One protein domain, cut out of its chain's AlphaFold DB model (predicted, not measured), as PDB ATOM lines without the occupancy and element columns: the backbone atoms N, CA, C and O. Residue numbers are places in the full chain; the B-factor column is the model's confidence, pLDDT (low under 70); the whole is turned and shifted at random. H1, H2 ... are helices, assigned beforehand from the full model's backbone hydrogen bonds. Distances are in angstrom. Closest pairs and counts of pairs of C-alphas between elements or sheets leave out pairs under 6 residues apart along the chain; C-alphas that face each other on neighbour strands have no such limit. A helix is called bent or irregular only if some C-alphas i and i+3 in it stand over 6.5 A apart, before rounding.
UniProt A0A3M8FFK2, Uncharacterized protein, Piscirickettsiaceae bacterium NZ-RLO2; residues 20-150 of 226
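Overview. This is residues 20 to 150 of the 226 residues of an uncharacterized protein of Piscirickettsiaceae bacterium NZ-RLO2 (UniProt A0A3M8FFK2). You are looking at a four-helix bundle in two layers: the hairpin of H1 and H2 makes one layer, and H3 and H6, side by side, make the other, with H1 facing H3 at a steep tilt. The short helices H4 and H5 sit at one end, where H1, H3 and H6 end and H2 begins, and a long opening stretch without a named element, residues 20 to 41, loops along the outside on the side of H1 and H3. The printed part has 131 residues with six named helices, H1 to H6 in order along the chain, and no named strand; the class is all helix. It is compact, with a radius of gyration of the C-alphas of 14.1 A, and rounded, spanning 38 by 33 by 22 A.

Along the chain. Pass residues 20 to 41 first, then find C-alpha 42 at (35.044, -35.699, 39.919); there H1 begins, residues 42 to 62, 31.6 A long and irregular, with C-alphas 43 and 46 7.3 A apart. H2 follows at residues 69 to 79, 16.5 A. H3, residues 89 to 109, runs 29.3 A from C-alpha 89 at (41.344, -30.551, 43.958). Next come the short H4, residues 111 to 116, and H5, residues 119 to 122. H6, residues 131 to 146, runs 22.2 A to C-alpha 146 at (33.516, -5.195, 32.425).

Arrangement. Begin at H1, the hub, which touches three helices. With H2 it forms a hairpin at a shallow tilt of 25 degrees; the closest C-alphas, of Ile 53 and Lys 74, are 6.1 A apart. H1 touches H3 at a steep tilt of 39 degrees, the same way, closest at the C-alphas of Ile 52 and Lys 100, 5.9 A. With residues 59 to 62 alone it touches H4, where the C-alphas of Glu 62 and Met 115 are closest at 6.0 A. Look next at H3 and H6, which touch at a shallow tilt of 12 degrees, the same way; the closest C-alphas, of Asn 91 and Tyr 131, are 6.0 A apart. H4 and H6 only just touch, with 3 pairs of C-alphas within 8 A, the closest being Leu 113 and Val 145 at 6.3 A. H5 is close to H6 but not clearly touching, with the C-alphas of Phe 122 and Leu 141 closest at 6.7 A. H1 and H6 are apart, and so are H2 and H3. In H6 every O i to N i+4 pair is within hydrogen-bond range, against 15 of 17 in H1, 6 of 7 in H2, 13 of 17 in H3 and 0 of 2 in H4, where 2 of 3 O i to N i+3 pairs are within range; H5 is too short for an O i to N i+4 pair.

Size, cuts and confidence. The C-alphas farthest apart, of His 85 and Ser 150, are 42.6 A from each other. The printed part has no cut and no long link. Its mean pLDDT is 90.3, and residues 83 to 87 are under 70.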
ATOM      1  N   THR A  20      25.856 -13.271  36.463       84.56
ATOM      2  CA  THR A  20      24.666 -13.849  35.832       84.56
ATOM      3  C   THR A  20      25.066 -15.167  35.178       84.56
ATOM      4  O   THR A  20      25.800 -15.165  34.187       84.56
ATOM      5  N   ASP A  21      24.622 -16.286  35.750       88.88
ATOM      6  CA  ASP A  21      24.858 -17.621  35.194       88.88
ATOM      7  C   ASP A  21      24.169 -17.763  33.825       88.88
ATOM      8  O   ASP A  21      23.026 -17.338  33.635       88.88
ATOM      9  N   ILE A  22      24.844 -18.419  32.877       91.56
ATOM     10  CA  ILE A  22      24.227 -18.808  31.604       91.56
ATOM     11  C   ILE A  22      23.210 -19.949  31.814       91.56
ATOM     12  O   ILE A  22      23.336 -20.723  32.773       91.56
ATOM     13  N   PRO A  23      22.218 -20.125  30.920       92.25
ATOM     14  CA  PRO A  23      21.277 -21.237  31.020       92.25
ATOM     15  C   PRO A  23      21.986 -22.603  31.026       92.25
ATOM     16  O   PRO A  23      22.802 -22.898  30.156       92.25
ATOM     17  N   LEU A  24      21.634 -23.486  31.969       89.44
ATOM     18  CA  LEU A  24      22.254 -24.820  32.098       89.44
ATOM     19  C   LEU A  24      21.988 -25.745  30.899       89.44
ATOM     20  O   LEU A  24      22.669 -26.751  30.717       89.44
ATOM     21  N   ASN A  25      20.982 -25.429  30.092       91.44
ATOM     22  CA  ASN A  25      20.649 -26.121  28.856       91.44
ATOM     23  C   ASN A  25      21.189 -25.406  27.605       91.44
ATOM     24  O   ASN A  25      20.900 -25.875  26.507       91.44
ATOM     25  N   ASP A  26      21.959 -24.317  27.739       90.44
ATOM     26  CA  ASP A  26      22.568 -23.641  26.592       90.44
ATOM     27  C   ASP A  26      23.548 -24.577  25.880       90.44
ATOM     28  O   ASP A  26      24.457 -25.133  26.487       90.44
ATOM     29  N   GLN A  27      23.358 -24.764  24.580       92.88
ATOM     30  CA  GLN A  27      24.283 -25.535  23.744       92.88
ATOM     31  C   GLN A  27      24.992 -24.646  22.724       92.88
ATOM     32  O   GLN A  27      25.800 -25.138  21.941       92.88
ATOM     33  N   ASN A  28      24.727 -23.339  22.722       89.31
ATOM     34  CA  ASN A  28      25.285 -22.419  21.737       89.31
ATOM     35  C   ASN A  28      26.781 -22.213  21.965       89.31
ATOM     36  O   ASN A  28      27.553 -22.115  21.009       89.31
ATOM     37  N   LEU A  29      27.205 -22.163  23.232       89.88
ATOM     38  CA  LEU A  29      28.594 -21.875  23.559       89.88
ATOM     39  C   LEU A  29      29.531 -23.038  23.199       89.88
ATOM     40  O   LEU A  29      30.583 -22.807  22.597       89.88
ATOM     41  N   TYR A  30      29.127 -24.276  23.510       93.88
ATOM     42  CA  TYR A  30      29.985 -25.467  23.414       93.88
ATOM     43  C   TYR A  30      29.485 -26.563  22.460       93.88
ATOM     44  O   TYR A  30      30.149 -27.585  22.320       93.88
ATOM     45  N   GLY A  31      28.303 -26.420  21.852       92.06
ATOM     46  CA  GLY A  31      27.608 -27.510  21.143       92.06
ATOM     47  C   GLY A  31      26.977 -28.558  22.073       92.06
ATOM     48  O   GLY A  31      26.310 -29.480  21.615       92.06
ATOM     49  N   ILE A  32      27.184 -28.413  23.382       94.00
ATOM     50  CA  ILE A  32      26.653 -29.233  24.470       94.00
ATOM     51  C   ILE A  32      26.387 -28.336  25.682       94.00
ATOM     52  O   ILE A  32      26.913 -27.226  25.757       94.00
ATOM     53  N   SER A  33      25.616 -28.836  26.648       95.44
ATOM     54  CA  SER A  33      25.314 -28.105  27.882       95.44
ATOM     55  C   SER A  33      26.572 -27.764  28.700       95.44
ATOM     56  O   SER A  33      27.535 -28.546  28.694       95.44
ATOM     57  N   PRO A  34      26.587 -26.638  29.443       96.44
ATOM     58  CA  PRO A  34      27.703 -26.276  30.302       96.44
ATOM     59  C   PRO A  34      27.868 -27.304  31.421       96.44
ATOM     60  O   PRO A  34      26.901 -27.760  32.033       96.44
ATOM     61  N   VAL A  35      29.114 -27.665  31.699       96.31
ATOM     62  CA  VAL A  35      29.504 -28.615  32.737       96.31
ATOM     63  C   VAL A  35      30.460 -27.938  33.707       96.31
ATOM     64  O   VAL A  35      31.362 -27.205  33.302       96.31
ATOM     65  N   TYR A  36      30.247 -28.185  34.995       94.94
ATOM     66  CA  TYR A  36      31.018 -27.599  36.087       94.94
ATOM     67  C   TYR A  36      31.624 -28.711  36.934       94.94
ATOM     68  O   TYR A  36      30.964 -29.716  37.217       94.94
ATOM     69  N   TYR A  37      32.879 -28.533  37.333       92.88
ATOM     70  CA  TYR A  37      33.584 -29.505  38.161       92.88
ATOM     71  C   TYR A  37      33.261 -29.301  39.645       92.88
ATOM     72  O   TYR A  37      33.386 -28.203  40.183       92.88
ATOM     73  N   SER A  38      32.907 -30.371  40.347       89.62
ATOM     74  CA  SER A  38      32.745 -30.338  41.800       89.62
ATOM     75  C   SER A  38      33.432 -31.534  42.439       89.62
ATOM     76  O   SER A  38      33.626 -32.571  41.805       89.62
ATOM     77  N   LEU A  39      33.762 -31.413  43.726       85.31
ATOM     78  CA  LEU A  39      34.342 -32.520  44.491       85.31
ATOM     79  C   LEU A  39      33.411 -33.741  44.564       85.31
ATOM     80  O   LEU A  39      33.893 -34.861  44.703       85.31
ATOM     81  N   ASN A  40      32.100 -33.518  44.432       87.56
ATOM     82  CA  ASN A  40      31.086 -34.571  44.448       87.56
ATOM     83  C   ASN A  40      30.945 -35.290  43.096       87.56
ATOM     84  O   ASN A  40      30.454 -36.412  43.081       87.56
ATOM     85  N   ASN A  41      31.381 -34.666  41.994       86.88
ATOM     86  CA  ASN A  41      31.289 -35.199  40.628       86.88
ATOM     87  C   ASN A  41      32.658 -35.110  39.922       86.88
ATOM     88  O   ASN A  41      32.825 -34.337  38.965       86.88
ATOM     89  N   PRO A  42      33.681 -35.830  40.414       86.81
ATOM     90  CA  PRO A  42      35.044 -35.699  39.919       86.81
ATOM     91  C   PRO A  42      35.211 -36.093  38.443       86.81
ATOM     92  O   PRO A  42      36.098 -35.571  37.772       86.81
ATOM     93  N   GLU A  43      34.338 -36.951  37.917       89.56
ATOM     94  CA  GLU A  43      34.303 -37.395  36.520       89.56
ATOM     95  C   GLU A  43      33.995 -36.268  35.523       89.56
ATOM     96  O   GLU A  43      34.226 -36.410  34.324       89.56
ATOM     97  N   ARG A  44      33.498 -35.121  36.002       92.25
ATOM     98  CA  ARG A  44      33.241 -33.931  35.175       92.25
ATOM     99  C   ARG A  44      34.482 -33.088  34.904       92.25
ATOM    100  O   ARG A  44      34.388 -32.123  34.148       92.25
ATOM    101  N   PHE A  45      35.623 -33.436  35.501       92.75
ATOM    102  CA  PHE A  45      36.863 -32.668  35.419       92.75
ATOM    103  C   PHE A  45      37.297 -32.391  33.971       92.75
ATOM    104  O   PHE A  45      37.386 -31.225  33.583       92.75
ATOM    105  N   ASP A  46      37.505 -33.434  33.163       92.94
ATOM    106  CA  ASP A  46      38.042 -33.281  31.801       92.94
ATOM    107  C   ASP A  46      37.099 -32.474  30.907       92.94
ATOM    108  O   ASP A  46      37.525 -31.640  30.108       92.94
ATOM    109  N   GLN A  47      35.794 -32.675  31.089       95.44
ATOM    110  CA  GLN A  47      34.772 -31.957  30.342       95.44
ATOM    111  C   GLN A  47      34.728 -30.470  30.722       95.44
ATOM    112  O   GLN A  47      34.710 -29.618  29.833       95.44
ATOM    113  N   ALA A  48      34.752 -30.143  32.018       95.56
ATOM    114  CA  ALA A  48      34.782 -28.758  32.489       95.56
ATOM    115  C   ALA A  48      36.071 -28.041  32.050       95.56
ATOM    116  O   ALA A  48      36.003 -26.904  31.578       95.56
ATOM    117  N   LYS A  49      37.225 -28.723  32.134       95.56
ATOM    118  CA  LYS A  49      38.525 -28.241  31.641       95.56
ATOM    119  C   LYS A  49      38.487 -27.952  30.137       95.56
ATOM    120  O   LYS A  49      38.896 -26.879  29.705       95.56
ATOM    121  N   SER A  50      37.981 -28.886  29.334       96.19
ATOM    122  CA  SER A  50      37.877 -28.705  27.882       96.19
ATOM    123  C   SER A  50      36.983 -27.512  27.520       96.19
ATOM    124  O   SER A  50      37.348 -26.688  26.680       96.19
ATOM    125  N   GLN A  51      35.852 -27.348  28.216       97.19
ATOM    126  CA  GLN A  51      34.954 -26.212  28.005       97.19
ATOM    127  C   GLN A  51      35.600 -24.867  28.351       97.19
ATOM    128  O   GLN A  51      35.504 -23.947  27.544       97.19
ATOM    129  N   ILE A  52      36.287 -24.732  29.494       96.75
ATOM    130  CA  ILE A  52      36.951 -23.458  29.831       96.75
ATOM    131  C   ILE A  52      38.083 -23.127  28.844       96.75
ATOM    132  O   ILE A  52      38.225 -21.970  28.467       96.75
ATOM    133  N   ILE A  53      38.836 -24.119  28.351       97.06
ATOM    134  CA  ILE A  53      39.868 -23.906  27.317       97.06
ATOM    135  C   ILE A  53      39.230 -23.426  26.007       97.06
ATOM    136  O   ILE A  53      39.654 -22.416  25.450       97.06
ATOM    137  N   SER A  54      38.167 -24.095  25.554       97.25
ATOM    138  CA  SER A  54      37.407 -23.704  24.360       97.25
ATOM    139  C   SER A  54      36.810 -22.296  24.483       97.25
ATOM    140  O   SER A  54      36.796 -21.528  23.521       97.25
ATOM    141  N   LEU A  55      36.341 -21.929  25.678       97.75
ATOM    142  CA  LEU A  55      35.841 -20.590  25.966       97.75
ATOM    143  C   LEU A  55      36.946 -19.532  25.899       97.75
ATOM    144  O   LEU A  55      36.726 -18.469  25.326       97.75
ATOM    145  N   LEU A  56      38.132 -19.821  26.439       97.81
ATOM    146  CA  LEU A  56      39.281 -18.919  26.342       97.81
ATOM    147  C   LEU A  56      39.676 -18.680  24.883       97.81
ATOM    148  O   LEU A  56      39.927 -17.536  24.521       97.81
ATOM    149  N   ASP A  57      39.657 -19.710  24.031       97.62
ATOM    150  CA  ASP A  57      39.918 -19.539  22.594       97.62
ATOM    151  C   ASP A  57      38.914 -18.582  21.938       97.62
ATOM    152  O   ASP A  57      39.306 -17.712  21.160       97.62
ATOM    153  N   LYS A  58      37.626 -18.694  22.286       97.38
ATOM    154  CA  LYS A  58      36.585 -17.777  21.801       97.38
ATOM    155  C   LYS A  58      36.798 -16.349  22.303       97.38
ATOM    156  O   LYS A  58      36.706 -15.423  21.510       97.38
ATOM    157  N   ILE A  59      37.110 -16.171  23.588       97.81
ATOM    158  CA  ILE A  59      37.374 -14.855  24.189       97.81
ATOM    159  C   ILE A  59      38.587 -14.192  23.525       97.81
ATOM    160  O   ILE A  59      38.497 -13.042  23.107       97.81
ATOM    161  N   ILE A  60      39.701 -14.916  23.377       97.56
ATOM    162  CA  ILE A  60      40.925 -14.410  22.737       97.56
ATOM    163  C   ILE A  60      40.646 -13.999  21.288       97.56
ATOM    164  O   ILE A  60      41.156 -12.977  20.837       97.56
ATOM    165  N   ALA A  61      39.818 -14.756  20.562       97.19
ATOM    166  CA  ALA A  61      39.478 -14.455  19.174       97.19
ATOM    167  C   ALA A  61      38.743 -13.114  18.988       97.19
ATOM    168  O   ALA A  61      38.810 -12.551  17.896       97.19
ATOM    169  N   GLU A  62      38.087 -12.578  20.025       97.69
ATOM    170  CA  GLU A  62      37.432 -11.264  19.953       97.69
ATOM    171  C   GLU A  62      38.436 -10.111  19.843       97.69
ATOM    172  O   GLU A  62      38.138  -9.104  19.204       97.69
ATOM    173  N   ASN A  63      39.619 -10.246  20.453       97.31
ATOM    174  CA  ASN A  63      40.682  -9.238  20.409       97.31
ATOM    175  C   ASN A  63      42.065  -9.872  20.671       97.31
ATOM    176  O   ASN A  63      42.617  -9.751  21.771       97.31
ATOM    177  N   PRO A  64      42.647 -10.561  19.669       96.12
ATOM    178  CA  PRO A  64      43.840 -11.382  19.873       96.12
ATOM    179  C   PRO A  64      45.064 -10.603  20.353       96.12
ATOM    180  O   PRO A  64      45.874 -11.149  21.097       96.12
ATOM    181  N   SER A  65      45.206  -9.340  19.937       94.75
ATOM    182  CA  SER A  65      46.333  -8.486  20.320       94.75
ATOM    183  C   SER A  65      46.258  -8.016  21.768       94.75
ATOM    184  O   SER A  65      47.286  -7.955  22.426       94.75
ATOM    185  N   ALA A  66      45.066  -7.701  22.282       95.25
ATOM    186  CA  ALA A  66      44.928  -7.221  23.656       95.25
ATOM    187  C   ALA A  66      44.859  -8.359  24.684       95.25
ATOM    188  O   ALA A  66      45.210  -8.175  25.844       95.25
ATOM    189  N   LEU A  67      44.401  -9.545  24.271       95.75
ATOM    190  CA  LEU A  67      44.115 -10.670  25.167       95.75
ATOM    191  C   LEU A  67      45.213 -11.743  25.168       95.75
ATOM    192  O   LEU A  67      44.981 -12.872  25.607       95.75
ATOM    193  N   THR A  68      46.424 -11.401  24.723       92.94
ATOM    194  CA  THR A  68      47.593 -12.299  24.681       92.94
ATOM    195  C   THR A  68      47.878 -12.944  26.038       92.94
ATOM    196  O   THR A  68      48.245 -14.117  26.100       92.94
ATOM    197  N   LYS A  69      47.617 -12.235  27.144       91.31
ATOM    198  CA  LYS A  69      47.814 -12.746  28.507       91.31
ATOM    199  C   LYS A  69      46.987 -13.989  28.831       91.31
ATOM    200  O   LYS A  69      47.442 -14.852  29.578       91.31
ATOM    201  N   LEU A  70      45.816 -14.145  28.213       95.12
ATOM    202  CA  LEU A  70      44.985 -15.339  28.390       95.12
ATOM    203  C   LEU A  70      45.624 -16.601  27.794       95.12
ATOM    204  O   LEU A  70      45.276 -17.704  28.216       95.12
ATOM    205  N   ILE A  71      46.581 -16.466  26.867       93.56
ATOM    206  CA  ILE A  71      47.343 -17.602  26.328       93.56
ATOM    207  C   ILE A  71      48.156 -18.261  27.448       93.56
ATOM    208  O   ILE A  71      48.131 -19.481  27.576       93.56
ATOM    209  N   GLU A  72      48.786 -17.469  28.322       91.75
ATOM    210  CA  GLU A  72      49.550 -17.984  29.465       91.75
ATOM    211  C   GLU A  72      48.678 -18.830  30.404       91.75
ATOM    212  O   GLU A  72      49.078 -19.917  30.838       91.75
ATOM    213  N   PHE A  73      47.466 -18.349  30.695       92.81
ATOM    214  CA  PHE A  73      46.505 -19.071  31.523       92.81
ATOM    215  C   PHE A  73      46.023 -20.356  30.843       92.81
ATOM    216  O   PHE A  73      45.971 -21.418  31.469       92.81
ATOM    217  N   LYS A  74      45.697 -20.273  29.548       94.88
ATOM    218  CA  LYS A  74      45.250 -21.414  28.745       94.88
ATOM    219  C   LYS A  74      46.313 -22.511  28.689       94.88
ATOM    220  O   LYS A  74      45.982 -23.686  28.851       94.88
ATOM    221  N   ASP A  75      47.579 -22.148  28.517       91.94
ATOM    222  CA  ASP A  75      48.693 -23.098  28.502       91.94
ATOM    223  C   ASP A  75      48.854 -23.797  29.855       91.94
ATOM    224  O   ASP A  75      49.112 -25.001  29.908       91.94
ATOM    225  N   ASN A  76      48.659 -23.064  30.957       88.06
ATOM    226  CA  ASN A  76      48.673 -23.627  32.305       88.06
ATOM    227  C   ASN A  76      47.510 -24.616  32.511       88.06
ATOM    228  O   ASN A  76      47.723 -25.758  32.916       88.06
ATOM    229  N   LEU A  77      46.287 -24.233  32.126       89.56
ATOM    230  CA  LEU A  77      45.120 -25.121  32.169       89.56
ATOM    231  C   LEU A  77      45.295 -26.360  31.287       89.56
ATOM    232  O   LEU A  77      44.874 -27.446  31.673       89.56
ATOM    233  N   THR A  78      45.931 -26.235  30.123       90.75
ATOM    234  CA  THR A  78      46.164 -27.365  29.212       90.75
ATOM    235  C   THR A  78      47.030 -28.439  29.869       90.75
ATOM    236  O   THR A  78      46.722 -29.623  29.737       90.75
ATOM    237  N   LYS A  79      48.033 -28.034  30.658       87.25
ATOM    238  CA  LYS A  79      48.927 -28.927  31.415       87.25
ATOM    239  C   LYS A  79      48.287 -29.530  32.671       87.25
ATOM    240  O   LYS A  79      48.837 -30.468  33.231       87.25
ATOM    241  N   LEU A  80      47.147 -29.007  33.128       85.44
ATOM    242  CA  LEU A  80      46.471 -29.498  34.329       85.44
ATOM    243  C   LEU A  80      45.855 -30.883  34.086       85.44
ATOM    244  O   LEU A  80      44.815 -30.988  33.438       85.44
ATOM    245  N   GLU A  81      46.444 -31.938  34.631       81.25
ATOM    246  CA  GLU A  81      45.934 -33.309  34.502       81.25
ATOM    247  C   GLU A  81      45.267 -33.801  35.793       81.25
ATOM    248  O   GLU A  81      45.637 -33.413  36.905       81.25
ATOM    249  N   HIS A  82      44.250 -34.656  35.653       71.94
ATOM    250  CA  HIS A  82      43.573 -35.252  36.800       71.94
ATOM    251  C   HIS A  82      44.521 -36.205  37.539       71.94
ATOM    252  O   HIS A  82      44.969 -37.197  36.971       71.94
ATOM    253  N   GLY A  83      44.787 -35.945  38.822       62.88
ATOM    254  CA  GLY A  83      45.613 -36.833  39.650       62.88
ATOM    255  C   GLY A  83      47.131 -36.651  39.519       62.88
ATOM    256  O   GLY A  83      47.862 -37.448  40.102       62.88
ATOM    257  N   ASP A  84      47.603 -35.613  38.818       56.72
ATOM    258  CA  ASP A  84      49.020 -35.216  38.806       56.72
ATOM    259  C   ASP A  84      49.477 -34.667  40.179       56.72
ATOM    260  O   ASP A  84      48.674 -34.214  40.994       56.72
ATOM    261  N   HIS A  85      50.780 -34.648  40.454       55.22
ATOM    262  CA  HIS A  85      51.349 -34.090  41.686       55.22
ATOM    263  C   HIS A  85      51.050 -32.591  41.874       55.22
ATOM    264  O   HIS A  85      51.016 -32.114  43.008       55.22
ATOM    265  N   ASN A  86      50.769 -31.859  40.790       53.88
ATOM    266  CA  ASN A  86      50.340 -30.455  40.829       53.88
ATOM    267  C   ASN A  86      48.812 -30.284  40.975       53.88
ATOM    268  O   ASN A  86      48.309 -29.161  41.077       53.88
ATOM    269  N   TYR A  87      48.057 -31.386  40.980       63.34
ATOM    270  CA  TYR A  87      46.605 -31.399  41.091       63.34
ATOM    271  C   TYR A  87      46.166 -31.331  42.559       63.34
ATOM    272  O   TYR A  87      46.004 -32.341  43.244       63.34
ATOM    273  N   ASN A  88      45.897 -30.120  43.043       74.50
ATOM    274  CA  ASN A  88      45.138 -29.931  44.276       74.50
ATOM    275  C   ASN A  88      43.671 -29.647  43.926       74.50
ATOM    276  O   ASN A  88      43.336 -28.579  43.411       74.50
ATOM    277  N   ARG A  89      42.791 -30.609  44.237       73.44
ATOM    278  CA  ARG A  89      41.344 -30.551  43.958       73.44
ATOM    279  C   ARG A  89      40.688 -29.267  44.467       73.44
ATOM    280  O   ARG A  89      39.819 -28.723  43.790       73.44
ATOM    281  N   ASN A  90      41.138 -28.766  45.616       77.25
ATOM    282  CA  ASN A  90      40.582 -27.560  46.219       77.25
ATOM    283  C   ASN A  90      40.989 -26.296  45.444       77.25
ATOM    284  O   ASN A  90      40.249 -25.323  45.456       77.25
ATOM    285  N   ASN A  91      42.119 -26.309  44.735       79.88
ATOM    286  CA  ASN A  91      42.596 -25.167  43.942       79.88
ATOM    287  C   ASN A  91      41.977 -25.153  42.544       79.88
ATOM    288  O   ASN A  91      41.791 -24.106  41.934       79.88
ATOM    289  N   VAL A  92      41.695 -26.345  42.023       85.12
ATOM    290  CA  VAL A  92      41.144 -26.554  40.685       85.12
ATOM    291  C   VAL A  92      39.643 -26.274  40.650       85.12
ATOM    292  O   VAL A  92      39.142 -25.749  39.656       85.12
ATOM    293  N   MET A  93      38.916 -26.603  41.722       89.06
ATOM    294  CA  MET A  93      37.468 -26.397  41.786       89.06
ATOM    295  C   MET A  93      37.035 -24.938  41.554       89.06
ATOM    296  O   MET A  93      36.166 -24.738  40.700       89.06
ATOM    297  N   PRO A  94      37.648 -23.923  42.193       89.69
ATOM    298  CA  PRO A  94      37.370 -22.518  41.897       89.69
ATOM    299  C   PRO A  94      37.533 -22.169  40.411       89.69
ATOM    300  O   PRO A  94      36.689 -21.484  39.834       89.69
ATOM    301  N   LEU A  95      38.576 -22.694  39.755       91.00
ATOM    302  CA  LEU A  95      38.839 -22.432  38.337       91.00
ATOM    303  C   LEU A  95      37.770 -23.047  37.427       91.00
ATOM    304  O   LEU A  95      37.203 -22.378  36.564       91.00
ATOM    305  N   LEU A  96      37.481 -24.332  37.622       93.25
ATOM    306  CA  LEU A  96      36.605 -25.104  36.737       93.25
ATOM    307  C   LEU A  96      35.108 -24.943  37.046       93.25
ATOM    308  O   LEU A  96      34.274 -25.536  36.357       93.25
ATOM    309  N   THR A  97      34.768 -24.136  38.054       92.50
ATOM    310  CA  THR A  97      33.386 -23.786  38.396       92.50
ATOM    311  C   THR A  97      33.185 -22.284  38.482       92.50
ATOM    312  O   THR A  97      32.507 -21.728  37.620       92.50
ATOM    313  N   SER A  98      33.770 -21.614  39.476       91.94
ATOM    314  CA  SER A  98      33.512 -20.191  39.740       91.94
ATOM    315  C   SER A  98      34.054 -19.299  38.618       91.94
ATOM    316  O   SER A  98      33.308 -18.524  38.015       91.94
ATOM    317  N   LEU A  99      35.327 -19.470  38.243       94.06
ATOM    318  CA  LEU A  99      35.924 -18.714  37.139       94.06
ATOM    319  C   LEU A  99      35.281 -19.066  35.798       94.06
ATOM    320  O   LEU A  99      35.001 -18.170  35.008       94.06
ATOM    321  N   LYS A 100      35.008 -20.352  35.551       95.62
ATOM    322  CA  LYS A 100      34.305 -20.785  34.340       95.62
ATOM    323  C   LYS A 100      32.974 -20.044  34.166       95.62
ATOM    324  O   LYS A 100      32.765 -19.456  33.112       95.62
ATOM    325  N   ARG A 101      32.135 -19.978  35.207       95.19
ATOM    326  CA  ARG A 101      30.864 -19.226  35.182       95.19
ATOM    327  C   ARG A 101      31.063 -17.743  34.893       95.19
ATOM    328  O   ARG A 101      30.311 -17.156  34.123       95.19
ATOM    329  N   ARG A 102      32.094 -17.132  35.484       94.75
ATOM    330  CA  ARG A 102      32.441 -15.721  35.246       94.75
ATOM    331  C   ARG A 102      32.830 -15.463  33.795       94.75
ATOM    332  O   ARG A 102      32.338 -14.509  33.200       94.75
ATOM    333  N   LEU A 103      33.654 -16.330  33.210       96.44
ATOM    334  CA  LEU A 103      34.033 -16.244  31.800       96.44
ATOM    335  C   LEU A 103      32.840 -16.494  30.873       96.44
ATOM    336  O   LEU A 103      32.713 -15.832  29.847       96.44
ATOM    337  N   GLU A 104      31.954 -17.426  31.227       96.81
ATOM    338  CA  GLU A 104      30.732 -17.697  30.466       96.81
ATOM    339  C   GLU A 104      29.816 -16.484  30.470       96.81
ATOM    340  O   GLU A 104      29.372 -16.056  29.412       96.81
ATOM    341  N   SER A 105      29.593 -15.890  31.641       94.56
ATOM    342  CA  SER A 105      28.810 -14.667  31.793       94.56
ATOM    343  C   SER A 105      29.415 -13.510  30.993       94.56
ATOM    344  O   SER A 105      28.710 -12.855  30.224       94.56
ATOM    345  N   LEU A 106      30.737 -13.316  31.092       94.44
ATOM    346  CA  LEU A 106      31.469 -12.319  30.312       94.44
ATOM    347  C   LEU A 106      31.231 -12.513  28.812       94.44
ATOM    348  O   LEU A 106      30.837 -11.579  28.121       94.44
ATOM    349  N   TYR A 107      31.441 -13.723  28.302       95.69
ATOM    350  CA  TYR A 107      31.320 -13.986  26.872       95.69
ATOM    351  C   TYR A 107      29.865 -14.004  26.384       95.69
ATOM    352  O   TYR A 107      29.602 -13.706  25.225       95.69
ATOM    353  N   TYR A 108      28.902 -14.346  27.238       94.00
ATOM    354  CA  TYR A 108      27.496 -14.425  26.848       94.00
ATOM    355  C   TYR A 108      26.814 -13.052  26.865       94.00
ATOM    356  O   TYR A 108      26.101 -12.708  25.924       94.00
ATOM    357  N   TYR A 109      27.046 -12.252  27.909       91.75
ATOM    358  CA  TYR A 109      26.353 -10.975  28.114       91.75
ATOM    359  C   TYR A 109      27.198  -9.761  27.714       91.75
ATOM    360  O   TYR A 109      26.670  -8.781  27.197       91.75
ATOM    361  N   ASN A 110      28.518  -9.850  27.873       92.19
ATOM    362  CA  ASN A 110      29.432  -8.708  27.802       92.19
ATOM    363  C   ASN A 110      30.487  -8.843  26.691       92.19
ATOM    364  O   ASN A 110      31.478  -8.115  26.674       92.19
ATOM    365  N   ARG A 111      30.265  -9.744  25.721       94.50
ATOM    366  CA  ARG A 111      31.192 -10.029  24.608       94.50
ATOM    367  C   ARG A 111      31.700  -8.776  23.904       94.50
ATOM    368  O   ARG A 111      32.877  -8.678  23.584       94.50
ATOM    369  N   HIS A 112      30.802  -7.826  23.667       93.75
ATOM    370  CA  HIS A 112      31.085  -6.598  22.931       93.75
ATOM    371  C   HIS A 112      32.166  -5.722  23.595       93.75
ATOM    372  O   HIS A 112      32.819  -4.943  22.907       93.75
ATOM    373  N   LEU A 113      32.399  -5.869  24.905       95.00
ATOM    374  CA  LEU A 113      33.427  -5.126  25.638       95.00
ATOM    375  C   LEU A 113      34.844  -5.637  25.350       95.00
ATOM    376  O   LEU A 113      35.797  -4.864  25.418       95.00
ATOM    377  N   LEU A 114      34.993  -6.910  24.964       95.81
ATOM    378  CA  LEU A 114      36.293  -7.527  24.665       95.81
ATOM    379  C   LEU A 114      37.019  -6.839  23.497       95.81
ATOM    380  O   LEU A 114      38.245  -6.849  23.434       95.81
ATOM    381  N   MET A 115      36.287  -6.194  22.588       94.44
ATOM    382  CA  MET A 115      36.877  -5.464  21.459       94.44
ATOM    383  C   MET A 115      37.505  -4.122  21.865       94.44
ATOM    384  O   MET A 115      38.287  -3.563  21.101       94.44
ATOM    385  N   ASN A 116      37.186  -3.604  23.057       93.12
ATOM    386  CA  ASN A 116      37.576  -2.256  23.485       93.12
ATOM    387  C   ASN A 116      38.784  -2.231  24.433       93.12
ATOM    388  O   ASN A 116      39.292  -1.154  24.746       93.12
ATOM    389  N   VAL A 117      39.243  -3.394  24.897       94.19
ATOM    390  CA  VAL A 117      40.388  -3.488  25.809       94.19
ATOM    391  C   VAL A 117      41.718  -3.364  25.069       94.19
ATOM    392  O   VAL A 117      41.809  -3.615  23.864       94.19
ATOM    393  N   GLN A 118      42.750  -2.964  25.805       94.38
ATOM    394  CA  GLN A 118      44.115  -2.778  25.310       94.38
ATOM    395  C   GLN A 118      45.072  -3.716  26.053       94.38
ATOM    396  O   GLN A 118      44.807  -4.092  27.192       94.38
ATOM    397  N   GLU A 119      46.169  -4.115  25.410       92.25
ATOM    398  CA  GLU A 119      47.123  -5.084  25.978       92.25
ATOM    399  C   GLU A 119      47.747  -4.600  27.298       92.25
ATOM    400  O   GLU A 119      47.915  -5.371  28.245       92.25
ATOM    401  N   ASP A 120      48.048  -3.305  27.384       93.25
ATOM    402  CA  ASP A 120      48.651  -2.661  28.552       93.25
ATOM    403  C   ASP A 120      47.753  -2.707  29.795       93.25
ATOM    404  O   ASP A 120      48.270  -2.741  30.912       93.25
ATOM    405  N   GLN A 121      46.431  -2.822  29.619       92.31
ATOM    406  CA  GLN A 121      45.473  -3.001  30.718       92.31
ATOM    407  C   GLN A 121      45.683  -4.301  31.495       92.31
ATOM    408  O   GLN A 121      45.116  -4.450  32.574       92.31
ATOM    409  N   PHE A 122      46.452  -5.255  30.966       93.88
ATOM    410  CA  PHE A 122      46.679  -6.560  31.591       93.88
ATOM    411  C   PHE A 122      48.164  -6.869  31.813       93.88
ATOM    412  O   PHE A 122      48.505  -7.990  32.193       93.88
ATOM    413  N   ALA A 123      49.056  -5.906  31.562       90.69
ATOM    414  CA  ALA A 123      50.501  -6.127  31.568       90.69
ATOM    415  C   ALA A 123      51.051  -6.544  32.945       90.69
ATOM    416  O   ALA A 123      52.013  -7.309  33.022       90.69
ATOM    417  N   ASP A 124      50.427  -6.065  34.020       90.31
ATOM    418  CA  ASP A 124      50.753  -6.367  35.414       90.31
ATOM    419  C   ASP A 124      50.205  -7.720  35.897       90.31
ATOM    420  O   ASP A 124      50.664  -8.235  36.917       90.31
ATOM    421  N   LEU A 125      49.254  -8.322  35.172       91.81
ATOM    422  CA  LEU A 125      48.609  -9.560  35.598       91.81
ATOM    423  C   LEU A 125      49.517 -10.775  35.401       91.81
ATOM    424  O   LEU A 125      50.147 -10.972  34.357       91.81
ATOM    425  N   ILE A 126      49.516 -11.654  36.403       90.19
ATOM    426  CA  ILE A 126      50.326 -12.870  36.424       90.19
ATOM    427  C   ILE A 126      49.414 -14.100  36.380       90.19
ATOM    428  O   ILE A 126      48.832 -14.508  37.385       90.19
ATOM    429  N   LEU A 127      49.323 -14.727  35.206       89.81
ATOM    430  CA  LEU A 127      48.384 -15.826  34.945       89.81
ATOM    431  C   LEU A 127      49.035 -17.217  34.830       89.81
ATOM    432  O   LEU A 127      48.342 -18.235  34.813       89.81
ATOM    433  N   ASN A 128      50.367 -17.283  34.804       84.75
ATOM    434  CA  ASN A 128      51.143 -18.518  34.634       84.75
ATOM    435  C   ASN A 128      51.672 -19.141  35.945       84.75
ATOM    436  O   ASN A 128      52.545 -20.010  35.901       84.75
ATOM    437  N   LYS A 129      51.202 -18.678  37.110       81.19
ATOM    438  CA  LYS A 129      51.658 -19.138  38.437       81.19
ATOM    439  C   LYS A 129      50.676 -20.143  39.057       81.19
ATOM    440  O   LYS A 129      50.021 -20.902  38.345       81.19
ATOM    441  N   CYS A 130      50.614 -20.190  40.390       86.19
ATOM    442  CA  CYS A 130      49.710 -21.066  41.127       86.19
ATOM    443  C   CYS A 130      48.240 -20.766  40.785       86.19
ATOM    444  O   CYS A 130      47.872 -19.628  40.501       86.19
ATOM    445  N   TYR A 131      47.388 -21.791  40.841       87.31
ATOM    446  CA  TYR A 131      45.977 -21.677  40.460       87.31
ATOM    447  C   TYR A 131      45.174 -20.642  41.262       87.31
ATOM    448  O   TYR A 131      44.426 -19.904  40.625       87.31
ATOM    449  N   PRO A 132      45.336 -20.496  42.594       86.00
ATOM    450  CA  PRO A 132      44.648 -19.423  43.317       86.00
ATOM    451  C   PRO A 132      45.135 -18.026  42.911       86.00
ATOM    452  O   PRO A 132      44.341 -17.095  42.793       86.00
ATOM    453  N   GLY A 133      46.434 -17.880  42.625       88.12
ATOM    454  CA  GLY A 133      46.980 -16.623  42.119       88.12
ATOM    455  C   GLY A 133      46.451 -16.286  40.726       88.12
ATOM    456  O   GLY A 133      46.006 -15.162  40.495       88.12
ATOM    457  N   ALA A 134      46.410 -17.272  39.828       90.19
ATOM    458  CA  ALA A 134      45.813 -17.123  38.506       90.19
ATOM    459  C   ALA A 134      44.310 -16.811  38.595       90.19
ATOM    460  O   ALA A 134      43.841 -15.938  37.880       90.19
ATOM    461  N   TYR A 135      43.564 -17.450  39.505       91.06
ATOM    462  CA  TYR A 135      42.156 -17.135  39.769       91.06
ATOM    463  C   TYR A 135      41.974 -15.662  40.154       91.06
ATOM    464  O   TYR A 135      41.190 -14.961  39.522       91.06
ATOM    465  N   SER A 136      42.743 -15.180  41.135       90.12
ATOM    466  CA  SER A 136      42.695 -13.788  41.600       90.12
ATOM    467  C   SER A 136      42.996 -12.789  40.470       90.12
ATOM    468  O   SER A 136      42.233 -11.850  40.248       90.12
ATOM    469  N   ASN A 137      44.034 -13.051  39.670       92.19
ATOM    470  CA  ASN A 137      44.387 -12.222  38.512       92.19
ATOM    471  C   ASN A 137      43.336 -12.291  37.389       92.19
ATOM    472  O   ASN A 137      43.062 -11.290  36.733       92.19
ATOM    473  N   MET A 138      42.703 -13.447  37.178       93.75
ATOM    474  CA  MET A 138      41.605 -13.582  36.220       93.75
ATOM    475  C   MET A 138      40.367 -12.792  36.649       93.75
ATOM    476  O   MET A 138      39.682 -12.250  35.787       93.75
ATOM    477  N   LEU A 139      40.077 -12.693  37.951       92.44
ATOM    478  CA  LEU A 139      39.007 -11.818  38.437       92.44
ATOM    479  C   LEU A 139      39.301 -10.353  38.099       92.44
ATOM    480  O   LEU A 139      38.426  -9.688  37.558       92.44
ATOM    481  N   MET A 140      40.534  -9.887  38.328       92.25
ATOM    482  CA  MET A 140      40.949  -8.532  37.940       92.25
ATOM    483  C   MET A 140      40.826  -8.301  36.432       92.25
ATOM    484  O   MET A 140      40.340  -7.257  36.011       92.25
ATOM    485  N   LEU A 141      41.221  -9.278  35.609       94.44
ATOM    486  CA  LEU A 141      41.065  -9.195  34.156       94.44
ATOM    487  C   LEU A 141      39.595  -9.014  33.765       94.44
ATOM    488  O   LEU A 141      39.273  -8.115  32.993       94.44
ATOM    489  N   ILE A 142      38.705  -9.854  34.303       94.12
ATOM    490  CA  ILE A 142      37.266  -9.785  34.018       94.12
ATOM    491  C   ILE A 142      36.701  -8.435  34.463       94.12
ATOM    492  O   ILE A 142      35.987  -7.807  33.687       94.12
ATOM    493  N   ASP A 143      37.070  -7.966  35.653       91.69
ATOM    494  CA  ASP A 143      36.654  -6.668  36.190       91.69
ATOM    495  C   ASP A 143      37.131  -5.505  35.304       91.69
ATOM    496  O   ASP A 143      36.370  -4.570  35.047       91.69
ATOM    497  N   ARG A 144      38.360  -5.551  34.782       92.56
ATOM    498  CA  ARG A 144      38.882  -4.526  33.860       92.56
ATOM    499  C   ARG A 144      38.169  -4.540  32.507       92.56
ATOM    500  O   ARG A 144      37.917  -3.475  31.952       92.56
ATOM    501  N   VAL A 145      37.777  -5.713  32.001       93.62
ATOM    502  CA  VAL A 145      36.954  -5.815  30.782       93.62
ATOM    503  C   VAL A 145      35.550  -5.244  31.022       93.62
ATOM    504  O   VAL A 145      35.054  -4.453  30.218       93.62
ATOM    505  N   THR A 146      34.895  -5.617  32.123       91.12
ATOM    506  CA  THR A 146      33.516  -5.195  32.425       91.12
ATOM    507  C   THR A 146      33.419  -3.766  32.953       91.12
ATOM    508  O   THR A 146      32.337  -3.185  32.930       91.12
ATOM    509  N   ALA A 147      34.532  -3.144  33.352       87.88
ATOM    510  CA  ALA A 147      34.577  -1.732  33.732       87.88
ATOM    511  C   ALA A 147      34.071  -0.796  32.617       87.88
ATOM    512  O   ALA A 147      33.584   0.293  32.909       87.88
ATOM    513  N   GLY A 148      34.146  -1.222  31.351       81.81
ATOM    514  CA  GLY A 148      33.605  -0.483  30.209       81.81
ATOM    515  C   GLY A 148      32.079  -0.531  30.056       81.81
ATOM    516  O   GLY A 148      31.548   0.193  29.219       81.81
ATOM    517  N   ASP A 149      31.374  -1.361  30.830       85.69
ATOM    518  CA  ASP A 149      29.928  -1.589  30.693       85.69
ATOM    519  C   ASP A 149      29.084  -0.455  31.296       85.69
ATOM    520  O   ASP A 149      28.163   0.082  30.680       85.69
ATOM    521  N   SER A 150      29.402  -0.065  32.531       85.81
ATOM    522  CA  SER A 150      28.645   0.934  33.280       85.81
ATOM    523  C   SER A 150      29.505   1.611  34.342       85.81
ATOM    524  O   SER A 150      30.536   1.088  34.763       85.81
TER     525      SER A 150